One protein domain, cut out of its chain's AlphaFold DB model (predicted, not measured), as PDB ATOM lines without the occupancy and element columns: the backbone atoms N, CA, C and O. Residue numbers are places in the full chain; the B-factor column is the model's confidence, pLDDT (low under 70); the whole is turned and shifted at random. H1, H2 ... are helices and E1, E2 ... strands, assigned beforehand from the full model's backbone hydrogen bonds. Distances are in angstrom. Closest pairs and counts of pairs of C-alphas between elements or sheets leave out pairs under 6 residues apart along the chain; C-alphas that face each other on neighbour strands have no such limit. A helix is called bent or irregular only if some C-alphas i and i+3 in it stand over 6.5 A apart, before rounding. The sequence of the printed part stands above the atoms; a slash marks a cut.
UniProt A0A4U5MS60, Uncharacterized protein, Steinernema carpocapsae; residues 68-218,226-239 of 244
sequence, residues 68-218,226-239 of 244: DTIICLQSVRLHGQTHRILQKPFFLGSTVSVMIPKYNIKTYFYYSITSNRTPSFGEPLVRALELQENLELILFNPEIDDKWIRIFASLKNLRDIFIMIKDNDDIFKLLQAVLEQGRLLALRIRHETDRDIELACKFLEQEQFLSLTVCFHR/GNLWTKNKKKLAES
ATOM      1  N   ASP A  68      11.368  12.683 -27.129       84.75
ATOM      2  CA  ASP A  68      12.772  12.969 -27.348       84.75
ATOM      3  C   ASP A  68      12.978  13.443 -28.781       84.75
ATOM      4  O   ASP A  68      12.245  13.063 -29.700       84.75
ATOM      5  N   THR A  69      14.019  14.233 -28.996       86.50
ATOM      6  CA  THR A  69      14.452  14.628 -30.335       86.50
ATOM      7  C   THR A  69      15.699  13.849 -30.707       86.50
ATOM      8  O   THR A  69      16.705  13.915 -30.016       86.50
ATOM      9  N   ILE A  70      15.678  13.127 -31.823       87.50
ATOM     10  CA  ILE A  70      16.858  12.423 -32.329       87.50
ATOM     11  C   ILE A  70      17.354  13.141 -33.576       87.50
ATOM     12  O   ILE A  70      16.633  13.213 -34.571       87.50
ATOM     13  N   ILE A  71      18.591  13.629 -33.534       88.31
ATOM     14  CA  ILE A  71      19.329  14.188 -34.665       88.31
ATOM     15  C   ILE A  71      20.433  13.193 -35.023       88.31
ATOM     16  O   ILE A  71      21.441  13.082 -34.332       88.31
ATOM     17  N   CYS A  72      20.263  12.458 -36.115       86.25
ATOM     18  CA  CYS A  72      21.266  11.508 -36.580       86.25
ATOM     19  C   CYS A  72      22.169  12.143 -37.625       86.25
ATOM     20  O   CYS A  72      21.678  12.676 -38.619       86.25
ATOM     21  N   LEU A  73      23.475  11.971 -37.449       85.50
ATOM     22  CA  LEU A  73      24.477  12.186 -38.470       85.50
ATOM     23  C   LEU A  73      25.196  10.877 -38.785       85.50
ATOM     24  O   LEU A  73      26.010  10.392 -38.002       85.50
ATOM     25  N   GLN A  74      24.890  10.306 -39.949       79.38
ATOM     26  CA  GLN A  74      25.404   8.995 -40.345       79.38
ATOM     27  C   GLN A  74      25.975   9.014 -41.765       79.38
ATOM     28  O   GLN A  74      25.476   9.721 -42.646       79.38
ATOM     29  N   SER A  75      27.021   8.218 -41.993       71.94
ATOM     30  CA  SER A  75      27.550   7.964 -43.340       71.94
ATOM     31  C   SER A  75      26.695   6.919 -44.056       71.94
ATOM     32  O   SER A  75      26.566   5.797 -43.570       71.94
ATOM     33  N   VAL A  76      26.144   7.245 -45.228       62.34
ATOM     34  CA  VAL A  76      25.407   6.285 -46.062       62.34
ATOM     35  C   VAL A  76      26.348   5.740 -47.141       62.34
ATOM     36  O   VAL A  76      26.834   6.480 -47.996       62.34
ATOM     37  N   ARG A  77      26.622   4.428 -47.116       55.53
ATOM     38  CA  ARG A  77      27.431   3.725 -48.135       55.53
ATOM     39  C   ARG A  77      26.592   3.302 -49.352       55.53
ATOM     40  O   ARG A  77      26.581   2.130 -49.712       55.53
ATOM     41  N   LEU A  78      25.884   4.226 -49.994       43.94
ATOM     42  CA  LEU A  78      25.189   3.942 -51.257       43.94
ATOM     43  C   LEU A  78      25.708   4.887 -52.346       43.94
ATOM     44  O   LEU A  78      25.377   6.062 -52.355       43.94
ATOM     45  N   HIS A  79      26.549   4.349 -53.239       39.53
ATOM     46  CA  HIS A  79      26.977   4.955 -54.516       39.53
ATOM     47  C   HIS A  79      27.495   6.406 -54.470       39.53
ATOM     48  O   HIS A  79      27.086   7.255 -55.255       39.53
ATOM     49  N   GLY A  80      28.458   6.666 -53.586       48.78
ATOM     50  CA  GLY A  80      29.010   7.999 -53.341       48.78
ATOM     51  C   GLY A  80      28.673   8.429 -51.920       48.78
ATOM     52  O   GLY A  80      27.561   8.208 -51.451       48.78
ATOM     53  N   GLN A  81      29.657   8.951 -51.188       50.62
ATOM     54  CA  GLN A  81      29.467   9.337 -49.788       50.62
ATOM     55  C   GLN A  81      28.356  10.386 -49.696       50.62
ATOM     56  O   GLN A  81      28.535  11.536 -50.086       50.62
ATOM     57  N   THR A  82      27.201   9.978 -49.183       52.00
ATOM     58  CA  THR A  82      26.123  10.886 -48.807       52.00
ATOM     59  C   THR A  82      25.987  10.824 -47.298       52.00
ATOM     60  O   THR A  82      25.855   9.757 -46.696       52.00
ATOM     61  N   HIS A  83      26.080  11.983 -46.661       57.50
ATOM     62  CA  HIS A  83      25.803  12.113 -45.241       57.50
ATOM     63  C   HIS A  83      24.347  12.540 -45.090       57.50
ATOM     64  O   HIS A  83      23.901  13.475 -45.758       57.50
ATOM     65  N   ARG A  84      23.592  11.855 -44.230       59.62
ATOM     66  CA  ARG A  84      22.185  12.179 -43.982       59.62
ATOM     67  C   ARG A  84      22.041  12.767 -42.589       59.62
ATOM     68  O   ARG A  84      22.449  12.129 -41.621       59.62
ATOM     69  N   ILE A  85      21.423  13.943 -42.518       63.28
ATOM     70  CA  ILE A  85      20.872  14.475 -41.273       63.28
ATOM     71  C   ILE A  85      19.416  14.031 -41.209       63.28
ATOM     72  O   ILE A  85      18.644  14.249 -42.147       63.28
ATOM     73  N   LEU A  86      19.050  13.361 -40.125       68.94
ATOM     74  CA  LEU A  86      17.676  12.965 -39.864       68.94
ATOM     75  C   LEU A  86      17.283  13.482 -38.490       68.94
ATOM     76  O   LEU A  86      17.854  13.039 -37.503       68.94
ATOM     77  N   GLN A  87      16.305  14.384 -38.449       72.62
ATOM     78  CA  GLN A  87      15.675  14.809 -37.208       72.62
ATOM     79  C   GLN A  87      14.317  14.124 -37.091       72.62
ATOM     80  O   GLN A  87      13.482  14.248 -37.991       72.62
ATOM     81  N   LYS A  88      14.106  13.358 -36.022       70.12
ATOM     82  CA  LYS A  88      12.827  12.702 -35.750       70.12
ATOM     83  C   LYS A  88      12.480  12.775 -34.266       70.12
ATOM     84  O   LYS A  88      13.376  12.594 -33.445       70.12
ATOM     85  N   PRO A  89      11.196  12.972 -33.936       61.31
ATOM     86  CA  PRO A  89      10.720  12.741 -32.585       61.31
ATOM     87  C   PRO A  89      10.767  11.237 -32.283       61.31
ATOM     88  O   PRO A  89      10.468  10.409 -33.152       61.31
ATOM     89  N   PHE A  90      11.097  10.886 -31.050       63.62
ATOM     90  CA  PHE A  90      10.854   9.568 -30.486       63.62
ATOM     91  C   PHE A  90       9.816   9.716 -29.376       63.62
ATOM     92  O   PHE A  90       9.991  10.507 -28.453       63.62
ATOM     93  N   PHE A  91       8.689   9.019 -29.513       60.41
ATOM     94  CA  PHE A  91       7.570   9.151 -28.585       60.41
ATOM     95  C   PHE A  91       7.659   8.083 -27.500       60.41
ATOM     96  O   PHE A  91       7.734   6.892 -27.800       60.41
ATOM     97  N   LEU A  92       7.574   8.520 -26.245       59.00
ATOM     98  CA  LEU A  92       7.398   7.639 -25.090       59.00
ATOM     99  C   LEU A  92       5.906   7.312 -24.838       59.00
ATOM    100  O   LEU A  92       5.605   6.431 -24.035       59.00
ATOM    101  N   GLY A  93       4.981   7.978 -25.551       58.00
ATOM    102  CA  GLY A  93       3.521   7.834 -25.444       58.00
ATOM    103  C   GLY A  93       2.793   7.613 -26.784       58.00
ATOM    104  O   GLY A  93       3.405   7.573 -27.849       58.00
ATOM    105  N   SER A  94       1.465   7.440 -26.735       45.31
ATOM    106  CA  SER A  94       0.651   6.927 -27.857       45.31
ATOM    107  C   SER A  94       0.023   7.978 -28.787       45.31
ATOM    108  O   SER A  94      -0.600   7.602 -29.780       45.31
ATOM    109  N   THR A  95       0.173   9.279 -28.520       54.16
ATOM    110  CA  THR A  95      -0.517  10.336 -29.284       54.16
ATOM    111  C   THR A  95       0.437  11.294 -29.988       54.16
ATOM    112  O   THR A  95       1.256  11.960 -29.361       54.16
ATOM    113  N   VAL A  96       0.274  11.412 -31.311       53.56
ATOM    114  CA  VAL A  96       0.963  12.386 -32.173       53.56
ATOM    115  C   VAL A  96       0.352  13.772 -31.937       53.56
ATOM    116  O   VAL A  96      -0.476  14.249 -32.709       53.56
ATOM    117  N   SER A  97       0.697  14.401 -30.817       53.56
ATOM    118  CA  SER A  97       0.403  15.815 -30.573       53.56
ATOM    119  C   SER A  97       1.420  16.696 -31.303       53.56
ATOM    120  O   SER A  97       2.550  16.282 -31.560       53.56
ATOM    121  N   VAL A  98       1.023  17.937 -31.601       63.31
ATOM    122  CA  VAL A  98       1.940  19.029 -31.965       63.31
ATOM    123  C   VAL A  98       3.121  19.023 -30.990       63.31
ATOM    124  O   VAL A  98       2.907  18.969 -29.778       63.31
ATOM    125  N   MET A  99       4.352  19.046 -31.512       68.44
ATOM    126  CA  MET A  99       5.554  19.087 -30.676       68.44
ATOM    127  C   MET A  99       5.617  20.420 -29.951       68.44
ATOM    128  O   MET A  99       5.742  21.475 -30.572       68.44
ATOM    129  N   ILE A 100       5.531  20.362 -28.628       77.75
ATOM    130  CA  ILE A 100       5.691  21.526 -27.767       77.75
ATOM    131  C   ILE A 100       7.087  21.420 -27.141       77.75
ATOM    132  O   ILE A 100       7.310  20.466 -26.395       77.75
ATOM    133  N   PRO A 101       8.004  22.378 -27.385       78.75
ATOM    134  CA  PRO A 101       9.382  22.325 -26.885       78.75
ATOM    135  C   PRO A 101       9.506  22.053 -25.381       78.75
ATOM    136  O   PRO A 101      10.386  21.307 -24.978       78.75
ATOM    137  N   LYS A 102       8.563  22.558 -24.567       82.56
ATOM    138  CA  LYS A 102       8.493  22.298 -23.115       82.56
ATOM    139  C   LYS A 102       8.505  20.803 -22.766       82.56
ATOM    140  O   LYS A 102       8.960  20.458 -21.690       82.56
ATOM    141  N   TYR A 103       7.976  19.927 -23.620       81.94
ATOM    142  CA  TYR A 103       7.879  18.488 -23.353       81.94
ATOM    143  C   TYR A 103       8.974  17.661 -24.053       81.94
ATOM    144  O   TYR A 103       8.886  16.432 -24.062       81.94
ATOM    145  N   ASN A 104       9.984  18.310 -24.643       83.94
ATOM    146  CA  ASN A 104      11.177  17.629 -25.143       83.94
ATOM    147  C   ASN A 104      12.082  17.295 -23.952       83.94
ATOM    148  O   ASN A 104      12.693  18.192 -23.373       83.94
ATOM    149  N   ILE A 105      12.145  16.024 -23.560       83.31
ATOM    150  CA  ILE A 105      12.918  15.601 -22.382       83.31
ATOM    151  C   ILE A 105      14.409  15.681 -22.696       83.31
ATOM    152  O   ILE A 105      15.191  16.248 -21.927       83.31
ATOM    153  N   LYS A 106      14.795  15.103 -23.835       86.75
ATOM    154  CA  LYS A 106      16.189  14.979 -24.229       86.75
ATOM    155  C   LYS A 106      16.355  15.120 -25.726       86.75
ATOM    156  O   LYS A 106      15.521  14.674 -26.517       86.75
ATOM    157  N   THR A 107      17.487  15.689 -26.120       90.31
ATOM    158  CA  THR A 107      17.903  15.674 -27.518       90.31
ATOM    159  C   THR A 107      19.118  14.782 -27.685       90.31
ATOM    160  O   THR A 107      20.169  15.046 -27.118       90.31
ATOM    161  N   TYR A 108      18.995  13.748 -28.502       91.94
ATOM    162  CA  TYR A 108      20.076  12.838 -28.839       91.94
ATOM    163  C   TYR A 108      20.714  13.264 -30.156       91.94
ATOM    164  O   TYR A 108      20.076  13.205 -31.210       91.94
ATOM    165  N   PHE A 109      21.987  13.643 -30.131       93.38
ATOM    166  CA  PHE A 109      22.784  13.779 -31.342       93.38
ATOM    167  C   PHE A 109      23.588  12.502 -31.585       93.38
ATOM    168  O   PHE A 109      24.583  12.232 -30.915       93.38
ATOM    169  N   TYR A 110      23.140  11.705 -32.552       90.75
ATOM    170  CA  TYR A 110      23.745  10.425 -32.896       90.75
ATOM    171  C   TYR A 110      24.787  10.602 -33.999       90.75
ATOM    172  O   TYR A 110      24.438  10.742 -35.172       90.75
ATOM    173  N   TYR A 111      26.065  10.564 -33.642       88.81
ATOM    174  CA  TYR A 111      27.181  10.674 -34.573       88.81
ATOM    175  C   TYR A 111      27.726   9.287 -34.928       88.81
ATOM    176  O   TYR A 111      28.291   8.581 -34.091       88.81
ATOM    177  N   SER A 112      27.583   8.900 -36.196       86.12
ATOM    178  CA  SER A 112      28.107   7.643 -36.733       86.12
ATOM    179  C   SER A 112      28.732   7.841 -38.111       86.12
ATOM    180  O   SER A 112      28.157   7.557 -39.169       86.12
ATOM    181  N   ILE A 113      29.948   8.372 -38.095       80.00
ATOM    182  CA  ILE A 113      30.775   8.540 -39.285       80.00
ATOM    183  C   ILE A 113      31.852   7.461 -39.278       80.00
ATOM    184  O   ILE A 113      32.662   7.403 -38.364       80.00
ATOM    185  N   THR A 114      31.833   6.612 -40.307       72.62
ATOM    186  CA  THR A 114      32.732   5.450 -40.475       72.62
ATOM    187  C   THR A 114      33.576   5.557 -41.750       72.62
ATOM    188  O   THR A 114      34.017   4.550 -42.314       72.62
ATOM    189  N   SER A 115      33.704   6.773 -42.280       67.75
ATOM    190  CA  SER A 115      34.520   7.079 -43.448       67.75
ATOM    191  C   SER A 115      35.750   7.864 -43.043       67.75
ATOM    192  O   SER A 115      35.601   8.832 -42.306       67.75
ATOM    193  N   ASN A 116      36.868   7.571 -43.717       64.75
ATOM    194  CA  ASN A 116      38.166   8.265 -43.693       64.75
ATOM    195  C   ASN A 116      38.145   9.779 -43.996       64.75
ATOM    196  O   ASN A 116      39.189  10.388 -44.227       64.75
ATOM    197  N   ARG A 117      36.960  10.380 -44.093       66.12
ATOM    198  CA  ARG A 117      36.732  11.808 -44.246       66.12
ATOM    199  C   ARG A 117      35.639  12.205 -43.273       66.12
ATOM    200  O   ARG A 117      34.498  11.752 -43.392       66.12
ATOM    201  N   THR A 118      36.000  13.065 -42.332       65.94
ATOM    202  CA  THR A 118      35.045  13.774 -41.495       65.94
ATOM    203  C   THR A 118      34.228  14.711 -42.382       65.94
ATOM    204  O   THR A 118      34.776  15.435 -43.221       65.94
ATOM    205  N   PRO A 119      32.897  14.705 -42.257       69.62
ATOM    206  CA  PRO A 119      32.081  15.566 -43.085       69.62
ATOM    207  C   PRO A 119      32.310  17.036 -42.734       69.62
ATOM    208  O   PRO A 119      32.300  17.429 -41.564       69.62
ATOM    209  N   SER A 120      32.442  17.877 -43.760       68.50
ATOM    210  CA  SER A 120      32.482  19.328 -43.602       68.50
ATOM    211  C   SER A 120      31.063  19.869 -43.415       68.50
ATOM    212  O   SER A 120      30.491  20.480 -44.318       68.50
ATOM    213  N   PHE A 121      30.456  19.626 -42.257       66.25
ATOM    214  CA  PHE A 121      29.180  20.267 -41.964       66.25
ATOM    215  C   PHE A 121      29.380  21.740 -41.616       66.25
ATOM    216  O   PHE A 121      30.348  22.129 -40.951       66.25
ATOM    217  N   GLY A 122      28.486  22.554 -42.174       64.06
ATOM    218  CA  GLY A 122      28.477  23.993 -42.000       64.06
ATOM    219  C   GLY A 122      27.864  24.413 -40.668       64.06
ATOM    220  O   GLY A 122      27.218  23.633 -39.969       64.06
ATOM    221  N   GLU A 123      28.012  25.703 -40.394       74.19
ATOM    222  CA  GLU A 123      27.395  26.445 -39.292       74.19
ATOM    223  C   GLU A 123      25.917  26.098 -38.991       74.19
ATOM    224  O   GLU A 123      25.562  26.092 -37.814       74.19
ATOM    225  N   PRO A 124      25.045  25.747 -39.967       82.31
ATOM    226  CA  PRO A 124      23.644  25.427 -39.678       82.31
ATOM    227  C   PRO A 124      23.428  24.244 -38.729       82.31
ATOM    228  O   PRO A 124      22.536  24.308 -37.890       82.31
ATOM    229  N   LEU A 125      24.235  23.178 -38.829       84.25
ATOM    230  CA  LEU A 125      24.104  22.035 -37.917       84.25
ATOM    231  C   LEU A 125      24.531  22.428 -36.502       84.25
ATOM    232  O   LEU A 125      23.846  22.091 -35.546       84.25
ATOM    233  N   VAL A 126      25.630  23.174 -36.378       86.81
ATOM    234  CA  VAL A 126      26.120  23.653 -35.080       86.81
ATOM    235  C   VAL A 126      25.066  24.533 -34.415       86.81
ATOM    236  O   VAL A 126      24.676  24.250 -33.290       86.81
ATOM    237  N   ARG A 127      24.502  25.502 -35.148       87.19
ATOM    238  CA  ARG A 127      23.403  26.346 -34.652       87.19
ATOM    239  C   ARG A 127      22.188  25.517 -34.233       87.19
ATOM    240  O   ARG A 127      21.594  25.786 -33.198       87.19
ATOM    241  N   ALA A 128      21.816  24.501 -35.014       87.19
ATOM    242  CA  ALA A 128      20.699  23.626 -34.663       87.19
ATOM    243  C   ALA A 128      20.957  22.857 -33.360       87.19
ATOM    244  O   ALA A 128      20.031  22.711 -32.565       87.19
ATOM    245  N   LEU A 129      22.196  22.405 -33.131       90.31
ATOM    246  CA  LEU A 129      22.604  21.747 -31.890       90.31
ATOM    247  C   LEU A 129      22.631  22.721 -30.711       90.31
ATOM    248  O   LEU A 129      22.150  22.360 -29.648       90.31
ATOM    249  N   GLU A 130      23.124  23.948 -30.886       91.44
ATOM    250  CA  GLU A 130      23.166  24.980 -29.835       91.44
ATOM    251  C   GLU A 130      21.777  25.403 -29.337       91.44
ATOM    252  O   GLU A 130      21.641  25.826 -28.192       91.44
ATOM    253  N   LEU A 131      20.747  25.282 -30.182       88.75
ATOM    254  CA  LEU A 131      19.358  25.593 -29.832       88.75
ATOM    255  C   LEU A 131      18.673  24.507 -28.991       88.75
ATOM    256  O   LEU A 131      17.561  24.732 -28.518       88.75
ATOM    257  N   GLN A 132      19.281  23.328 -28.844       87.56
ATOM    258  CA  GLN A 132      18.666  22.228 -28.104       87.56
ATOM    259  C   GLN A 132      18.835  22.410 -26.597       87.56
ATOM    260  O   GLN A 132      19.868  22.872 -26.118       87.56
ATOM    261  N   GLU A 133      17.854  21.959 -25.833       84.00
ATOM    262  CA  GLU A 133      17.997  21.774 -24.392       84.00
ATOM    263  C   GLU A 133      18.360  20.307 -24.108       84.00
ATOM    264  O   GLU A 133      17.984  19.414 -24.872       84.00
ATOM    265  N   ASN A 134      19.130  20.065 -23.040       86.31
ATOM    266  CA  ASN A 134      19.528  18.727 -22.574       86.31
ATOM    267  C   ASN A 134      20.087  17.823 -23.687       86.31
ATOM    268  O   ASN A 134      19.536  16.764 -24.002       86.31
ATOM    269  N   LEU A 135      21.180  18.269 -24.311       93.38
ATOM    270  CA  LEU A 135      21.803  17.552 -25.413       93.38
ATOM    271  C   LEU A 135      22.649  16.380 -24.892       93.38
ATOM    272  O   LEU A 135      23.569  16.574 -24.092       93.38
ATOM    273  N   GLU A 136      22.378  15.187 -25.415       94.44
ATOM    274  CA  GLU A 136      23.227  14.006 -25.305       94.44
ATOM    275  C   GLU A 136      23.965  13.763 -26.619       94.44
ATOM    276  O   GLU A 136      23.359  13.619 -27.684       94.44
ATOM    277  N   LEU A 137      25.288  13.661 -26.539       95.12
ATOM    278  CA  LEU A 137      26.125  13.241 -27.652       95.12
ATOM    279  C   LEU A 137      26.307  11.723 -27.614       95.12
ATOM    280  O   LEU A 137      26.973  11.199 -26.722       95.12
ATOM    281  N   ILE A 138      25.779  11.024 -28.618       93.25
ATOM    282  CA  ILE A 138      25.980   9.583 -28.789       93.25
ATOM    283  C   ILE A 138      26.987   9.346 -29.911       93.25
ATOM    284  O   ILE A 138      26.728   9.665 -31.071       93.25
ATOM    285  N   LEU A 139      28.123   8.740 -29.579       90.81
ATOM    286  CA  LEU A 139      29.197   8.427 -30.513       90.81
ATOM    287  C   LEU A 139      29.236   6.922 -30.808       90.81
ATOM    288  O   LEU A 139      29.552   6.104 -29.937       90.81
ATOM    289  N   PHE A 140      28.956   6.549 -32.060       85.31
ATOM    290  CA  PHE A 140      29.012   5.165 -32.537       85.31
ATOM    291  C   PHE A 140      30.101   4.985 -33.594       85.31
ATOM    292  O   PHE A 140      29.913   5.349 -34.757       85.31
ATOM    293  N   ASN A 141      31.220   4.381 -33.176       76.00
ATOM    294  CA  ASN A 141      32.440   4.209 -33.972       76.00
ATOM    295  C   ASN A 141      32.907   5.527 -34.629       76.00
ATOM    296  O   ASN A 141      32.930   5.626 -35.857       76.00
ATOM    297  N   PRO A 142      33.176   6.563 -33.819       73.38
ATOM    298  CA  PRO A 142      33.379   7.913 -34.320       73.38
ATOM    299  C   PRO A 142      34.762   8.080 -34.961       73.38
ATOM    300  O   PRO A 142      35.788   8.011 -34.288       73.38
ATOM    301  N   GLU A 143      34.792   8.413 -36.248       82.56
ATOM    302  CA  GLU A 143      35.896   9.201 -36.798       82.56
ATOM    303  C   GLU A 143      35.588  10.687 -36.563       82.56
ATOM    304  O   GLU A 143      34.671  11.246 -37.175       82.56
ATOM    305  N   ILE A 144      36.309  11.315 -35.630       86.62
ATOM    306  CA  ILE A 144      36.223  12.748 -35.311       86.62
ATOM    307  C   ILE A 144      37.610  13.375 -35.434       86.62
ATOM    308  O   ILE A 144      38.609  12.746 -35.113       86.62
ATOM    309  N   ASP A 145      37.660  14.616 -35.902       88.12
ATOM    310  CA  ASP A 145      38.889  15.401 -36.014       88.12
ATOM    311  C   ASP A 145      38.884  16.564 -35.009       88.12
ATOM    312  O   ASP A 145      37.898  16.814 -34.307       88.12
ATOM    313  N   ASP A 146      39.966  17.343 -34.982       90.56
ATOM    314  CA  ASP A 146      40.095  18.518 -34.112       90.56
ATOM    315  C   ASP A 146      39.003  19.581 -34.342       90.56
ATOM    316  O   ASP A 146      38.786  20.452 -33.492       90.56
ATOM    317  N   LYS A 147      38.329  19.582 -35.498       89.69
ATOM    318  CA  LYS A 147      37.212  20.494 -35.756       89.69
ATOM    319  C   LYS A 147      35.962  20.000 -35.031       89.69
ATOM    320  O   LYS A 147      35.331  20.792 -34.337       89.69
ATOM    321  N   TRP A 148      35.628  18.719 -35.148       90.38
ATOM    322  CA  TRP A 148      34.504  18.116 -34.425       90.38
ATOM    323  C   TRP A 148      34.703  18.139 -32.917       90.38
ATOM    324  O   TRP A 148      33.768  18.488 -32.200       90.38
ATOM    325  N   ILE A 149      35.924  17.875 -32.446       93.06
ATOM    326  CA  ILE A 149      36.281  18.010 -31.030       93.06
ATOM    327  C   ILE A 149      35.952  19.421 -30.536       93.06
ATOM    328  O   ILE A 149      35.243  19.571 -29.545       93.06
ATOM    329  N   ARG A 150      36.395  20.459 -31.259       92.69
ATOM    330  CA  ARG A 150      36.106  21.859 -30.907       92.69
ATOM    331  C   ARG A 150      34.619  22.189 -30.934       92.69
ATOM    332  O   ARG A 150      34.156  22.896 -30.049       92.69
ATOM    333  N   ILE A 151      33.882  21.683 -31.922       92.19
ATOM    334  CA  ILE A 151      32.431  21.884 -32.004       92.19
ATOM    335  C   ILE A 151      31.762  21.275 -30.775       92.19
ATOM    336  O   ILE A 151      31.101  21.998 -30.039       92.19
ATOM    337  N   PHE A 152      31.970  19.987 -30.505       93.56
ATOM    338  CA  PHE A 152      31.334  19.315 -29.372       93.56
ATOM    339  C   PHE A 152      31.747  19.924 -28.034       93.56
ATOM    340  O   PHE A 152      30.896  20.153 -27.182       93.56
ATOM    341  N   ALA A 153      33.019  20.298 -27.889       94.12
ATOM    342  CA  ALA A 153      33.516  20.997 -26.713       94.12
ATOM    343  C   ALA A 153      33.072  22.477 -26.620       94.12
ATOM    344  O   ALA A 153      33.399  23.171 -25.666       94.12
ATOM    345  N   SER A 154      32.343  23.012 -27.595       93.50
ATOM    346  CA  SER A 154      31.773  24.366 -27.507       93.50
ATOM    347  C   SER A 154      30.291  24.368 -27.123       93.50
ATOM    348  O   SER A 154      29.756  25.406 -26.724       93.50
ATOM    349  N   LEU A 155      29.632  23.205 -27.200       94.00
ATOM    350  CA  LEU A 155      28.202  23.050 -26.957       94.00
ATOM    351  C   LEU A 155      27.895  23.200 -25.466       94.00
ATOM    352  O   LEU A 155      27.986  22.258 -24.684       94.00
ATOM    353  N   LYS A 156      27.481  24.405 -25.061       92.31
ATOM    354  CA  LYS A 156      27.176  24.732 -23.654       92.31
ATOM    355  C   LYS A 156      26.008  23.926 -23.075       92.31
ATOM    356  O   LYS A 156      25.863  23.855 -21.858       92.31
ATOM    357  N   ASN A 157      25.171  23.388 -23.952       92.38
ATOM    358  CA  ASN A 157      24.000  22.576 -23.665       92.38
ATOM    359  C   ASN A 157      24.291  21.065 -23.655       92.38
ATOM    360  O   ASN A 157      23.372  20.292 -23.387       92.38
ATOM    361  N   LEU A 158      25.532  20.642 -23.934       95.38
ATOM    362  CA  LEU A 158      25.957  19.248 -23.834       95.38
ATOM    363  C   LEU A 158      25.990  18.818 -22.363       95.38
ATOM    364  O   LEU A 158      26.789  19.326 -21.574       95.38
ATOM    365  N   ARG A 159      25.101  17.892 -21.994       94.06
ATOM    366  CA  ARG A 159      24.947  17.389 -20.619       94.06
ATOM    367  C   ARG A 159      25.418  15.959 -20.458       94.06
ATOM    368  O   ARG A 159      25.967  15.624 -19.412       94.06
ATOM    369  N   ASP A 160      25.248  15.159 -21.499       94.81
ATOM    370  CA  ASP A 160      25.517  13.731 -21.461       94.81
ATOM    371  C   ASP A 160      26.377  13.325 -22.659       94.81
ATOM    372  O   ASP A 160      26.193  13.814 -23.779       94.81
ATOM    373  N   ILE A 161      27.316  12.410 -22.437       94.62
ATOM    374  CA  ILE A 161      28.065  11.763 -23.515       94.62
ATOM    375  C   ILE A 161      27.928  10.255 -23.371       94.62
ATOM    376  O   ILE A 161      28.208   9.700 -22.309       94.62
ATOM    377  N   PHE A 162      27.570   9.587 -24.465       92.88
ATOM    378  CA  PHE A 162      27.573   8.138 -24.570       92.88
ATOM    379  C   PHE A 162      28.466   7.666 -25.723       92.88
ATOM    380  O   PHE A 162      28.197   7.922 -26.893       92.88
ATOM    381  N   ILE A 163      29.517   6.920 -25.392       90.12
ATOM    382  CA  ILE A 163      30.470   6.343 -26.342       90.12
ATOM    383  C   ILE A 163      30.252   4.830 -26.404       90.12
ATOM    384  O   ILE A 163      30.450   4.111 -25.424       90.12
ATOM    385  N   MET A 164      29.818   4.338 -27.567       81.75
ATOM    386  CA  MET A 164      29.416   2.939 -27.740       81.75
ATOM    387  C   MET A 164      30.554   1.993 -28.160       81.75
ATOM    388  O   MET A 164      30.488   0.797 -27.870       81.75
ATOM    389  N   ILE A 165      31.567   2.474 -28.889       73.25
ATOM    390  CA  ILE A 165      32.604   1.627 -29.510       73.25
ATOM    391  C   ILE A 165      33.978   2.298 -29.405       73.25
ATOM    392  O   ILE A 165      34.050   3.511 -29.547       73.25
ATOM    393  N   LYS A 166      35.000   1.449 -29.180       66.75
ATOM    394  CA  LYS A 166      36.460   1.657 -29.116       66.75
ATOM    395  C   LYS A 166      36.919   3.102 -28.902       66.75
ATOM    396  O   LYS A 166      36.879   3.912 -29.829       66.75
ATOM    397  N   ASP A 167      37.484   3.347 -27.725       66.81
ATOM    398  CA  ASP A 167      38.223   4.574 -27.458       66.81
ATOM    399  C   ASP A 167      39.426   4.696 -28.404       66.81
ATOM    400  O   ASP A 167      40.188   3.754 -28.649       66.81
ATOM    401  N   ASN A 168      39.573   5.887 -28.973       80.19
ATOM    402  CA  ASN A 168      40.749   6.309 -29.717       80.19
ATOM    403  C   ASN A 168      41.274   7.621 -29.112       80.19
ATOM    404  O   ASN A 168      40.627   8.230 -28.256       80.19
ATOM    405  N   ASP A 169      42.457   8.058 -29.535       88.56
ATOM    406  CA  ASP A 169      43.077   9.258 -28.964       88.56
ATOM    407  C   ASP A 169      42.244  10.529 -29.186       88.56
ATOM    408  O   ASP A 169      42.279  11.434 -28.353       88.56
ATOM    409  N   ASP A 170      41.451  10.602 -30.254       89.88
ATOM    410  CA  ASP A 170      40.596  11.759 -30.528       89.88
ATOM    411  C   ASP A 170      39.373  11.804 -29.605       89.88
ATOM    412  O   ASP A 170      38.961  12.880 -29.166       89.88
ATOM    413  N   ILE A 171      38.842  10.644 -29.218       90.19
ATOM    414  CA  ILE A 171      37.813  10.547 -28.181       90.19
ATOM    415  C   ILE A 171      38.372  10.951 -26.822       90.19
ATOM    416  O   ILE A 171      37.734  11.723 -26.106       90.19
ATOM    417  N   PHE A 172      39.593  10.529 -26.499       90.88
ATOM    418  CA  PHE A 172      40.264  10.985 -25.288       90.88
ATOM    419  C   PHE A 172      40.438  12.517 -25.276       90.88
ATOM    420  O   PHE A 172      40.100  13.167 -24.285       90.88
ATOM    421  N   LYS A 173      40.885  13.118 -26.391       93.69
ATOM    422  CA  LYS A 173      40.978  14.584 -26.536       93.69
ATOM    423  C   LYS A 173      39.625  15.270 -26.358       93.69
ATOM    424  O   LYS A 173      39.555  16.296 -25.683       93.69
ATOM    425  N   LEU A 174      38.559  14.722 -26.947       94.19
ATOM    426  CA  LEU A 174      37.203  15.240 -26.773       94.19
ATOM    427  C   LEU A 174      36.807  15.247 -25.299       94.19
ATOM    428  O   LEU A 174      36.380  16.277 -24.783       94.19
ATOM    429  N   LEU A 175      36.960  14.115 -24.618       94.44
ATOM    430  CA  LEU A 175      36.586  13.987 -23.216       94.44
ATOM    431  C   LEU A 175      37.417  14.914 -22.322       94.44
ATOM    432  O   LEU A 175      36.865  15.511 -21.405       94.44
ATOM    433  N   GLN A 176      38.704  15.116 -22.614       95.25
ATOM    434  CA  GLN A 176      39.521  16.099 -21.904       95.25
ATOM    435  C   GLN A 176      39.020  17.537 -22.128       95.25
ATOM    436  O   GLN A 176      38.853  18.282 -21.166       95.25
ATOM    437  N   ALA A 177      38.712  17.913 -23.371       95.94
ATOM    438  CA  ALA A 177      38.175  19.238 -23.685       95.94
ATOM    439  C   ALA A 177      36.788  19.482 -23.056       95.94
ATOM    440  O   ALA A 177      36.438  20.610 -22.706       95.94
ATOM    441  N   VAL A 178      35.980  18.430 -22.905       95.50
ATOM    442  CA  VAL A 178      34.684  18.492 -22.210       95.50
ATOM    443  C   VAL A 178      34.858  18.568 -20.696       95.50
ATOM    444  O   VAL A 178      34.160  19.343 -20.043       95.50
ATOM    445  N   LEU A 179      35.813  17.826 -20.137       95.31
ATOM    446  CA  LEU A 179      36.158  17.898 -18.721       95.31
ATOM    447  C   LEU A 179      36.527  19.333 -18.324       95.31
ATOM    448  O   LEU A 179      36.004  19.845 -17.338       95.31
ATOM    449  N   GLU A 180      37.365  20.005 -19.115       94.25
ATOM    450  CA  GLU A 180      37.810  21.384 -18.859       94.25
ATOM    451  C   GLU A 180      36.660  22.403 -18.799       94.25
ATOM    452  O   GLU A 180      36.793  23.444 -18.158       94.25
ATOM    453  N   GLN A 181      35.507  22.111 -19.406       91.56
ATOM    454  CA  GLN A 181      34.339  22.991 -19.324       91.56
ATOM    455  C   GLN A 181      33.586  22.893 -17.998       91.56
ATOM    456  O   GLN A 181      32.862  23.832 -17.669       91.56
ATOM    457  N   GLY A 182      33.694  21.771 -17.276       93.06
ATOM    458  CA  GLY A 182      33.028  21.577 -15.982       93.06
ATOM    459  C   GLY A 182      31.500  21.659 -16.043       93.06
ATOM    460  O   GLY A 182      30.880  22.295 -15.194       93.06
ATOM    461  N   ARG A 183      30.874  21.093 -17.084       91.88
ATOM    462  CA  ARG A 183      29.407  21.170 -17.290       91.88
ATOM    463  C   ARG A 183      28.715  19.845 -17.560       91.88
ATOM    464  O   ARG A 183      27.482  19.805 -17.542       91.88
ATOM    465  N   LEU A 184      29.494  18.801 -17.836       95.00
ATOM    466  CA  LEU A 184      28.960  17.478 -18.110       95.00
ATOM    467  C   LEU A 184      28.321  16.923 -16.832       95.00
ATOM    468  O   LEU A 184      28.905  17.037 -15.752       95.00
ATOM    469  N   LEU A 185      27.130  16.351 -16.971       93.38
ATOM    470  CA  LEU A 185      26.353  15.756 -15.884       93.38
ATOM    471  C   LEU A 185      26.497  14.237 -15.878       93.38
ATOM    472  O   LEU A 185      26.572  13.643 -14.805       93.38
ATOM    473  N   ALA A 186      26.572  13.601 -17.049       92.81
ATOM    474  CA  ALA A 186      26.825  12.172 -17.113       92.81
ATOM    475  C   ALA A 186      27.757  11.760 -18.250       92.81
ATOM    476  O   ALA A 186      27.793  12.342 -19.335       92.81
ATOM    477  N   LEU A 187      28.493  10.685 -17.987       92.31
ATOM    478  CA  LEU A 187      29.377  10.048 -18.946       92.31
ATOM    479  C   LEU A 187      29.098   8.547 -18.979       92.31
ATOM    480  O   LEU A 187      29.171   7.864 -17.956       92.31
ATOM    481  N   ARG A 188      28.813   8.018 -20.167       90.44
ATOM    482  CA  ARG A 188      28.733   6.584 -20.434       90.44
ATOM    483  C   ARG A 188      29.828   6.200 -21.416       90.44
ATOM    484  O   ARG A 188      29.767   6.562 -22.587       90.44
ATOM    485  N   ILE A 189      30.818   5.455 -20.944       85.75
ATOM    486  CA  ILE A 189      31.976   5.056 -21.750       85.75
ATOM    487  C   ILE A 189      32.202   3.562 -21.688       85.75
ATOM    488  O   ILE A 189      31.853   2.886 -20.717       85.75
ATOM    489  N   ARG A 190      32.833   3.048 -22.735       77.19
ATOM    490  CA  ARG A 190      33.401   1.714 -22.729       77.19
ATOM    491  C   ARG A 190      34.847   1.816 -22.274       77.19
ATOM    492  O   ARG A 190      35.651   2.437 -22.943       77.19
ATOM    493  N   HIS A 191      35.159   1.207 -21.141       65.94
ATOM    494  CA  HIS A 191      36.486   1.318 -20.557       65.94
ATOM    495  C   HIS A 191      37.467   0.322 -21.179       65.94
ATOM    496  O   HIS A 191      37.202  -0.886 -21.154       65.94
ATOM    497  N   GLU A 192      38.611   0.811 -21.669       65.19
ATOM    498  CA  GLU A 192      39.644  -0.041 -22.267       65.19
ATOM    499  C   GLU A 192      41.058   0.178 -21.685       65.19
ATOM    500  O   GLU A 192      41.847  -0.768 -21.731       65.19
ATOM    501  N   THR A 193      41.390   1.334 -21.080       72.88
ATOM    502  CA  THR A 193      42.762   1.628 -20.602       72.88
ATOM    503  C   THR A 193      42.849   2.399 -19.271       72.88
ATOM    504  O   THR A 193      41.981   3.201 -18.949       72.88
ATOM    505  N   ASP A 194      43.962   2.258 -18.531       75.38
ATOM    506  CA  ASP A 194      44.244   3.025 -17.293       75.38
ATOM    507  C   ASP A 194      44.063   4.544 -17.456       75.38
ATOM    508  O   ASP A 194      43.599   5.234 -16.546       75.38
ATOM    509  N   ARG A 195      44.395   5.062 -18.642       81.56
ATOM    510  CA  ARG A 195      44.230   6.472 -19.001       81.56
ATOM    511  C   ARG A 195      42.754   6.896 -18.982       81.56
ATOM    512  O   ARG A 195      42.443   7.999 -18.531       81.56
ATOM    513  N   ASP A 196      41.849   6.027 -19.424       77.81
ATOM    514  CA  ASP A 196      40.410   6.301 -19.456       77.81
ATOM    515  C   ASP A 196      39.827   6.299 -18.035       77.81
ATOM    516  O   ASP A 196      38.967   7.123 -17.720       77.81
ATOM    517  N   ILE A 197      40.349   5.452 -17.133       76.00
ATOM    518  CA  ILE A 197      40.009   5.522 -15.701       76.00
ATOM    519  C   ILE A 197      40.427   6.849 -15.096       76.00
ATOM    520  O   ILE A 197      39.633   7.466 -14.389       76.00
ATOM    521  N   GLU A 198      41.672   7.273 -15.309       81.88
ATOM    522  CA  GLU A 198      42.155   8.519 -14.716       81.88
ATOM    523  C   GLU A 198      41.288   9.702 -15.145       81.88
ATOM    524  O   GLU A 198      40.953  10.554 -14.323       81.88
ATOM    525  N   LEU A 199      40.868   9.722 -16.410       86.62
ATOM    526  CA  LEU A 199      39.944  10.723 -16.920       86.62
ATOM    527  C   LEU A 199      38.552  10.612 -16.285       86.62
ATOM    528  O   LEU A 199      37.999  11.618 -15.847       86.62
ATOM    529  N   ALA A 200      38.003   9.403 -16.179       84.19
ATOM    530  CA  ALA A 200      36.707   9.172 -15.551       84.19
ATOM    531  C   ALA A 200      36.697   9.581 -14.065       84.19
ATOM    532  O   ALA A 200      35.719  10.152 -13.585       84.19
ATOM    533  N   CYS A 201      37.799   9.365 -13.343       82.88
ATOM    534  CA  CYS A 201      37.967   9.855 -11.977       82.88
ATOM    535  C   CYS A 201      37.950  11.384 -11.901       82.88
ATOM    536  O   CYS A 201      37.320  11.918 -10.996       82.88
ATOM    537  N   LYS A 202      38.563  12.091 -12.858       90.25
ATOM    538  CA  LYS A 202      38.497  13.561 -12.895       90.25
ATOM    539  C   LYS A 202      37.079  14.080 -13.122       90.25
ATOM    540  O   LYS A 202      36.725  15.106 -12.560       90.25
ATOM    541  N   PHE A 203      36.256  13.386 -13.912       90.81
ATOM    542  CA  PHE A 203      34.836  13.736 -14.037       90.81
ATOM    543  C   PHE A 203      34.090  13.561 -12.711       90.81
ATOM    544  O   PHE A 203      33.341  14.446 -12.317       90.81
ATOM    545  N   LEU A 204      34.351  12.468 -11.986       87.38
ATOM    546  CA  LEU A 204      33.770  12.221 -10.657       87.38
ATOM    547  C   LEU A 204      34.181  13.258  -9.599       87.38
ATOM    548  O   LEU A 204      33.514  13.368  -8.575       87.38
ATOM    549  N   GLU A 205      35.274  13.991  -9.816       86.75
ATOM    550  CA  GLU A 205      35.718  15.081  -8.940       86.75
ATOM    551  C   GLU A 205      34.952  16.398  -9.183       86.75
ATOM    552  O   GLU A 205      35.101  17.329  -8.395       86.75
ATOM    553  N   GLN A 206      34.147  16.507 -10.247       89.12
ATOM    554  CA  GLN A 206      33.411  17.733 -10.564       89.12
ATOM    555  C   GLN A 206      32.086  17.815  -9.797       89.12
ATOM    556  O   GLN A 206      31.299  16.872  -9.815       89.12
ATOM    557  N   GLU A 207      31.801  18.966  -9.185       90.56
ATOM    558  CA  GLU A 207      30.619  19.162  -8.327       90.56
ATOM    559  C   GLU A 207      29.289  18.904  -9.044       90.56
ATOM    560  O   GLU A 207      28.350  18.378  -8.451       90.56
ATOM    561  N   GLN A 208      29.197  19.262 -10.325       89.44
ATOM    562  CA  GLN A 208      27.975  19.100 -11.110       89.44
ATOM    563  C   GLN A 208      27.796  17.688 -11.690       89.44
ATOM    564  O   GLN A 208      26.751  17.398 -12.270       89.44
ATOM    565  N   PHE A 209      28.810  16.826 -11.607       90.19
ATOM    566  CA  PHE A 209      28.790  15.524 -12.261       90.19
ATOM    567  C   PHE A 209      27.958  14.517 -11.456       90.19
ATOM    568  O   PHE A 209      28.221  14.247 -10.287       90.19
ATOM    569  N   LEU A 210      26.939  13.943 -12.095       88.31
ATOM    570  CA  LEU A 210      25.920  13.110 -11.454       88.31
ATOM    571  C   LEU A 210      26.162  11.614 -11.646       88.31
ATOM    572  O   LEU A 210      25.816  10.816 -10.773       88.31
ATOM    573  N   SER A 211      26.684  11.198 -12.805       88.06
ATOM    574  CA  SER A 211      26.740   9.772 -13.131       88.06
ATOM    575  C   SER A 211      27.867   9.386 -14.078       88.06
ATOM    576  O   SER A 211      28.007   9.919 -15.175       88.06
ATOM    577  N   LEU A 212      28.609   8.349 -13.691       87.25
ATOM    578  CA  LEU A 212      29.508   7.613 -14.568       87.25
ATOM    579  C   LEU A 212      28.952   6.204 -14.782       87.25
ATOM    580  O   LEU A 212      28.789   5.438 -13.834       87.25
ATOM    581  N   THR A 213      28.713   5.836 -16.037       85.69
ATOM    582  CA  THR A 213      28.409   4.459 -16.432       85.69
ATOM    583  C   THR A 213      29.575   3.896 -17.229       85.69
ATOM    584  O   THR A 213      29.943   4.430 -18.272       85.69
ATOM    585  N   VAL A 214      30.126   2.776 -16.769       78.25
ATOM    586  CA  VAL A 214      31.208   2.086 -17.469       78.25
ATOM    587  C   VAL A 214      30.693   0.775 -18.057       78.25
ATOM    588  O   VAL A 214      30.244  -0.112 -17.331       78.25
ATOM    589  N   CYS A 215      30.746   0.647 -19.381       72.50
ATOM    590  CA  CYS A 215      30.384  -0.568 -20.104       72.50
ATOM    591  C   CYS A 215      31.633  -1.444 -20.299       72.50
ATOM    592  O   CYS A 215      32.573  -1.047 -20.983       72.50
ATOM    593  N   PHE A 216      31.654  -2.647 -19.720       66.44
ATOM    594  CA  PHE A 216      32.784  -3.582 -19.829       66.44
ATOM    595  C   PHE A 216      32.514  -4.638 -20.902       66.44
ATOM    596  O   PHE A 216      31.469  -5.286 -20.869       66.44
ATOM    597  N   HIS A 217      33.460  -4.875 -21.822       50.09
ATOM    598  CA  HIS A 217      33.349  -6.027 -22.730       50.09
ATOM    599  C   HIS A 217      33.877  -7.335 -22.111       50.09
ATOM    600  O   HIS A 217      33.489  -8.409 -22.563       50.09
ATOM    601  N   ARG A 218      34.701  -7.306 -21.055       46.91
ATOM    602  CA  ARG A 218      35.185  -8.536 -20.405       46.91
ATOM    603  C   ARG A 218      35.250  -8.396 -18.888       46.91
ATOM    604  O   ARG A 218      35.899  -7.502 -18.363       46.91
ATOM    605  N   GLY A 226      37.886  -1.944  -7.907       59.72
ATOM    606  CA  GLY A 226      38.071  -1.804  -6.462       59.72
ATOM    607  C   GLY A 226      39.413  -1.160  -6.106       59.72
ATOM    608  O   GLY A 226      39.464  -0.269  -5.256       59.72
ATOM    609  N   ASN A 227      40.486  -1.540  -6.798       64.25
ATOM    610  CA  ASN A 227      41.824  -0.982  -6.616       64.25
ATOM    611  C   ASN A 227      41.912   0.468  -7.101       64.25
ATOM    612  O   ASN A 227      42.530   1.296  -6.439       64.25
ATOM    613  N   LEU A 228      41.253   0.801  -8.209       60.94
ATOM    614  CA  LEU A 228      41.208   2.147  -8.784       60.94
ATOM    615  C   LEU A 228      40.357   3.094  -7.944       60.94
ATOM    616  O   LEU A 228      40.792   4.207  -7.645       60.94
ATOM    617  N   TRP A 229      39.195   2.626  -7.481       62.69
ATOM    618  CA  TRP A 229      38.398   3.328  -6.486       62.69
ATOM    619  C   TRP A 229      39.224   3.548  -5.224       62.69
ATOM    620  O   TRP A 229      39.333   4.671  -4.768       62.69
ATOM    621  N   THR A 230      39.901   2.525  -4.698       66.75
ATOM    622  CA  THR A 230      40.724   2.652  -3.482       66.75
ATOM    623  C   THR A 230      41.912   3.606  -3.666       66.75
ATOM    624  O   THR A 230      42.192   4.405  -2.771       66.75
ATOM    625  N   LYS A 231      42.575   3.585  -4.832       68.00
ATOM    626  CA  LYS A 231      43.691   4.480  -5.188       68.00
ATOM    627  C   LYS A 231      43.243   5.942  -5.281       68.00
ATOM    628  O   LYS A 231      43.960   6.821  -4.808       68.00
ATOM    629  N   ASN A 232      42.061   6.203  -5.840       61.84
ATOM    630  CA  ASN A 232      41.541   7.561  -6.030       61.84
ATOM    631  C   ASN A 232      40.617   8.042  -4.895       61.84
ATOM    632  O   ASN A 232      40.431   9.245  -4.735       61.84
ATOM    633  N   LYS A 233      40.126   7.152  -4.021       63.69
ATOM    634  CA  LYS A 233      39.284   7.484  -2.855       63.69
ATOM    635  C   LYS A 233      39.960   8.478  -1.913       63.69
ATOM    636  O   LYS A 233      39.276   9.313  -1.334       63.69
ATOM    637  N   LYS A 234      41.293   8.426  -1.781       58.25
ATOM    638  CA  LYS A 234      42.055   9.432  -1.018       58.25
ATOM    639  C   LYS A 234      41.984  10.826  -1.654       58.25
ATOM    640  O   LYS A 234      41.752  11.785  -0.935       58.25
ATOM    641  N   LYS A 235      42.090  10.932  -2.984       54.72
ATOM    642  CA  LYS A 235      41.961  12.212  -3.705       54.72
ATOM    643  C   LYS A 235      40.547  12.795  -3.593       54.72
ATOM    644  O   LYS A 235      40.399  13.980  -3.321       54.72
ATOM    645  N   LEU A 236      39.525  11.940  -3.692       48.78
ATOM    646  CA  LEU A 236      38.111  12.317  -3.549       48.78
ATOM    647  C   LEU A 236      37.726  12.726  -2.111       48.78
ATOM    648  O   LEU A 236      36.882  13.595  -1.918       48.78
ATOM    649  N   ALA A 237      38.342  12.122  -1.089       47.75
ATOM    650  CA  ALA A 237      38.122  12.496   0.313       47.75
ATOM    651  C   ALA A 237      38.848  13.799   0.709       47.75
ATOM    652  O   ALA A 237      38.407  14.517   1.607       47.75
ATOM    653  N   GLU A 238      39.952  14.129   0.036       40.78
ATOM    654  CA  GLU A 238      40.726  15.352   0.277       40.78
ATOM    655  C   GLU A 238      40.135  16.591  -0.422       40.78
ATOM    656  O   GLU A 238      40.339  17.703   0.062       40.78
ATOM    657  N   SER A 239      39.349  16.436  -1.497       41.09
ATOM    658  CA  SER A 239      38.628  17.556  -2.130       41.09
ATOM    659  C   SER A 239      37.452  18.067  -1.285       41.09
ATOM    660  O   SER A 239      37.153  19.255  -1.313       41.09
TER     661      SER A 239
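Overview. This is residues 68 to 218 and 226 to 239 of the 244 residues of an uncharacterized protein of Steinernema carpocapsae (UniProt A0A4U5MS60). One twisted sheet of seven strands forms a wall, with the helices H1, H2, H3 and H4 in a row along one side and no helix over its other face. H5 comes last, beyond H4, and at the opposite end of the domain residues 93 to 98 stick out. The printed part has 165 residues, in the order E1 E2 E3 H1 E4 H2 E5 H3 E6 H4 E7 H5; the mixed sheet runs E2 E1 E3 E4 E5 E6 E7. The class is mixed, helices and strands, and the whole is compact, with a radius of gyration of the C-alphas of 17.2 A and spans of 50 by 38 by 31 A.

Along the chain. Find C-alpha 68 at (12.772, 12.969, -27.348), where E1 begins; it runs 23.5 A to residue 76. Beside it look for E2, residues 82 to 91, 27.5 A, and E3, residues 104 to 112, 22.8 A. The shorter strands are E4, 135 to 139; E5, 158 to 163; E6, 186 to 190; and E7, 211 to 215. Among the helices are H1, 123 to 130; H2, 146 to 152; H3, 169 to 179, 15.1 A; and H4, 194 to 204, 15.4 A. H5, 226 to 239, runs 19.8 A to C-alpha 239 at (38.628, 17.556, -2.130); it is only just irregular, with C-alphas 231 and 234 6.7 A apart.

Arrangement. Start at the hairpin E1 and E2, antiparallel, where N 72 and O 86 are 2.8 A apart. E1 and E3 are parallel, with N 71 and O 108 at 2.8 A, and so are E6 and E7, with N 213 and O 187 at 2.8 A. Four strand-helix-strand units, parallel neighbour strands with a helix between, follow with right-handed crossovers: E3, H1, E4; E4, H2, E5; E5, H3, E6; E6, H4, E7. H1 and H4 lie on the same face, making two layers, helices over one face of a sheet. H4 is over E6 and E7 at a height of 10.4 A, along the strands; H3 only grazes the sheet and H2 is not on it. H2 and H3 touch at Ile 149 and Leu 174, their closest C-alphas, 5.2 A apart. Every O i to N i+4 pair is within hydrogen-bond range in H1, H2, H3 and H4; in H5 8 of 10 are.

Size, cuts and confidence. The farthest C-alphas, those of His 79 and Glu 238, are 57.4 A apart. Residues 219 to 225 are not printed, and C-alphas 218 and 226 stand 15.7 A apart across this cut. Of the links printed whole, E2 to E3 is the long one. The mean pLDDT of the printed part is 78.4; look for values under 70 at residues 76 to 86, 89 to 99 and 226 to 239, among others.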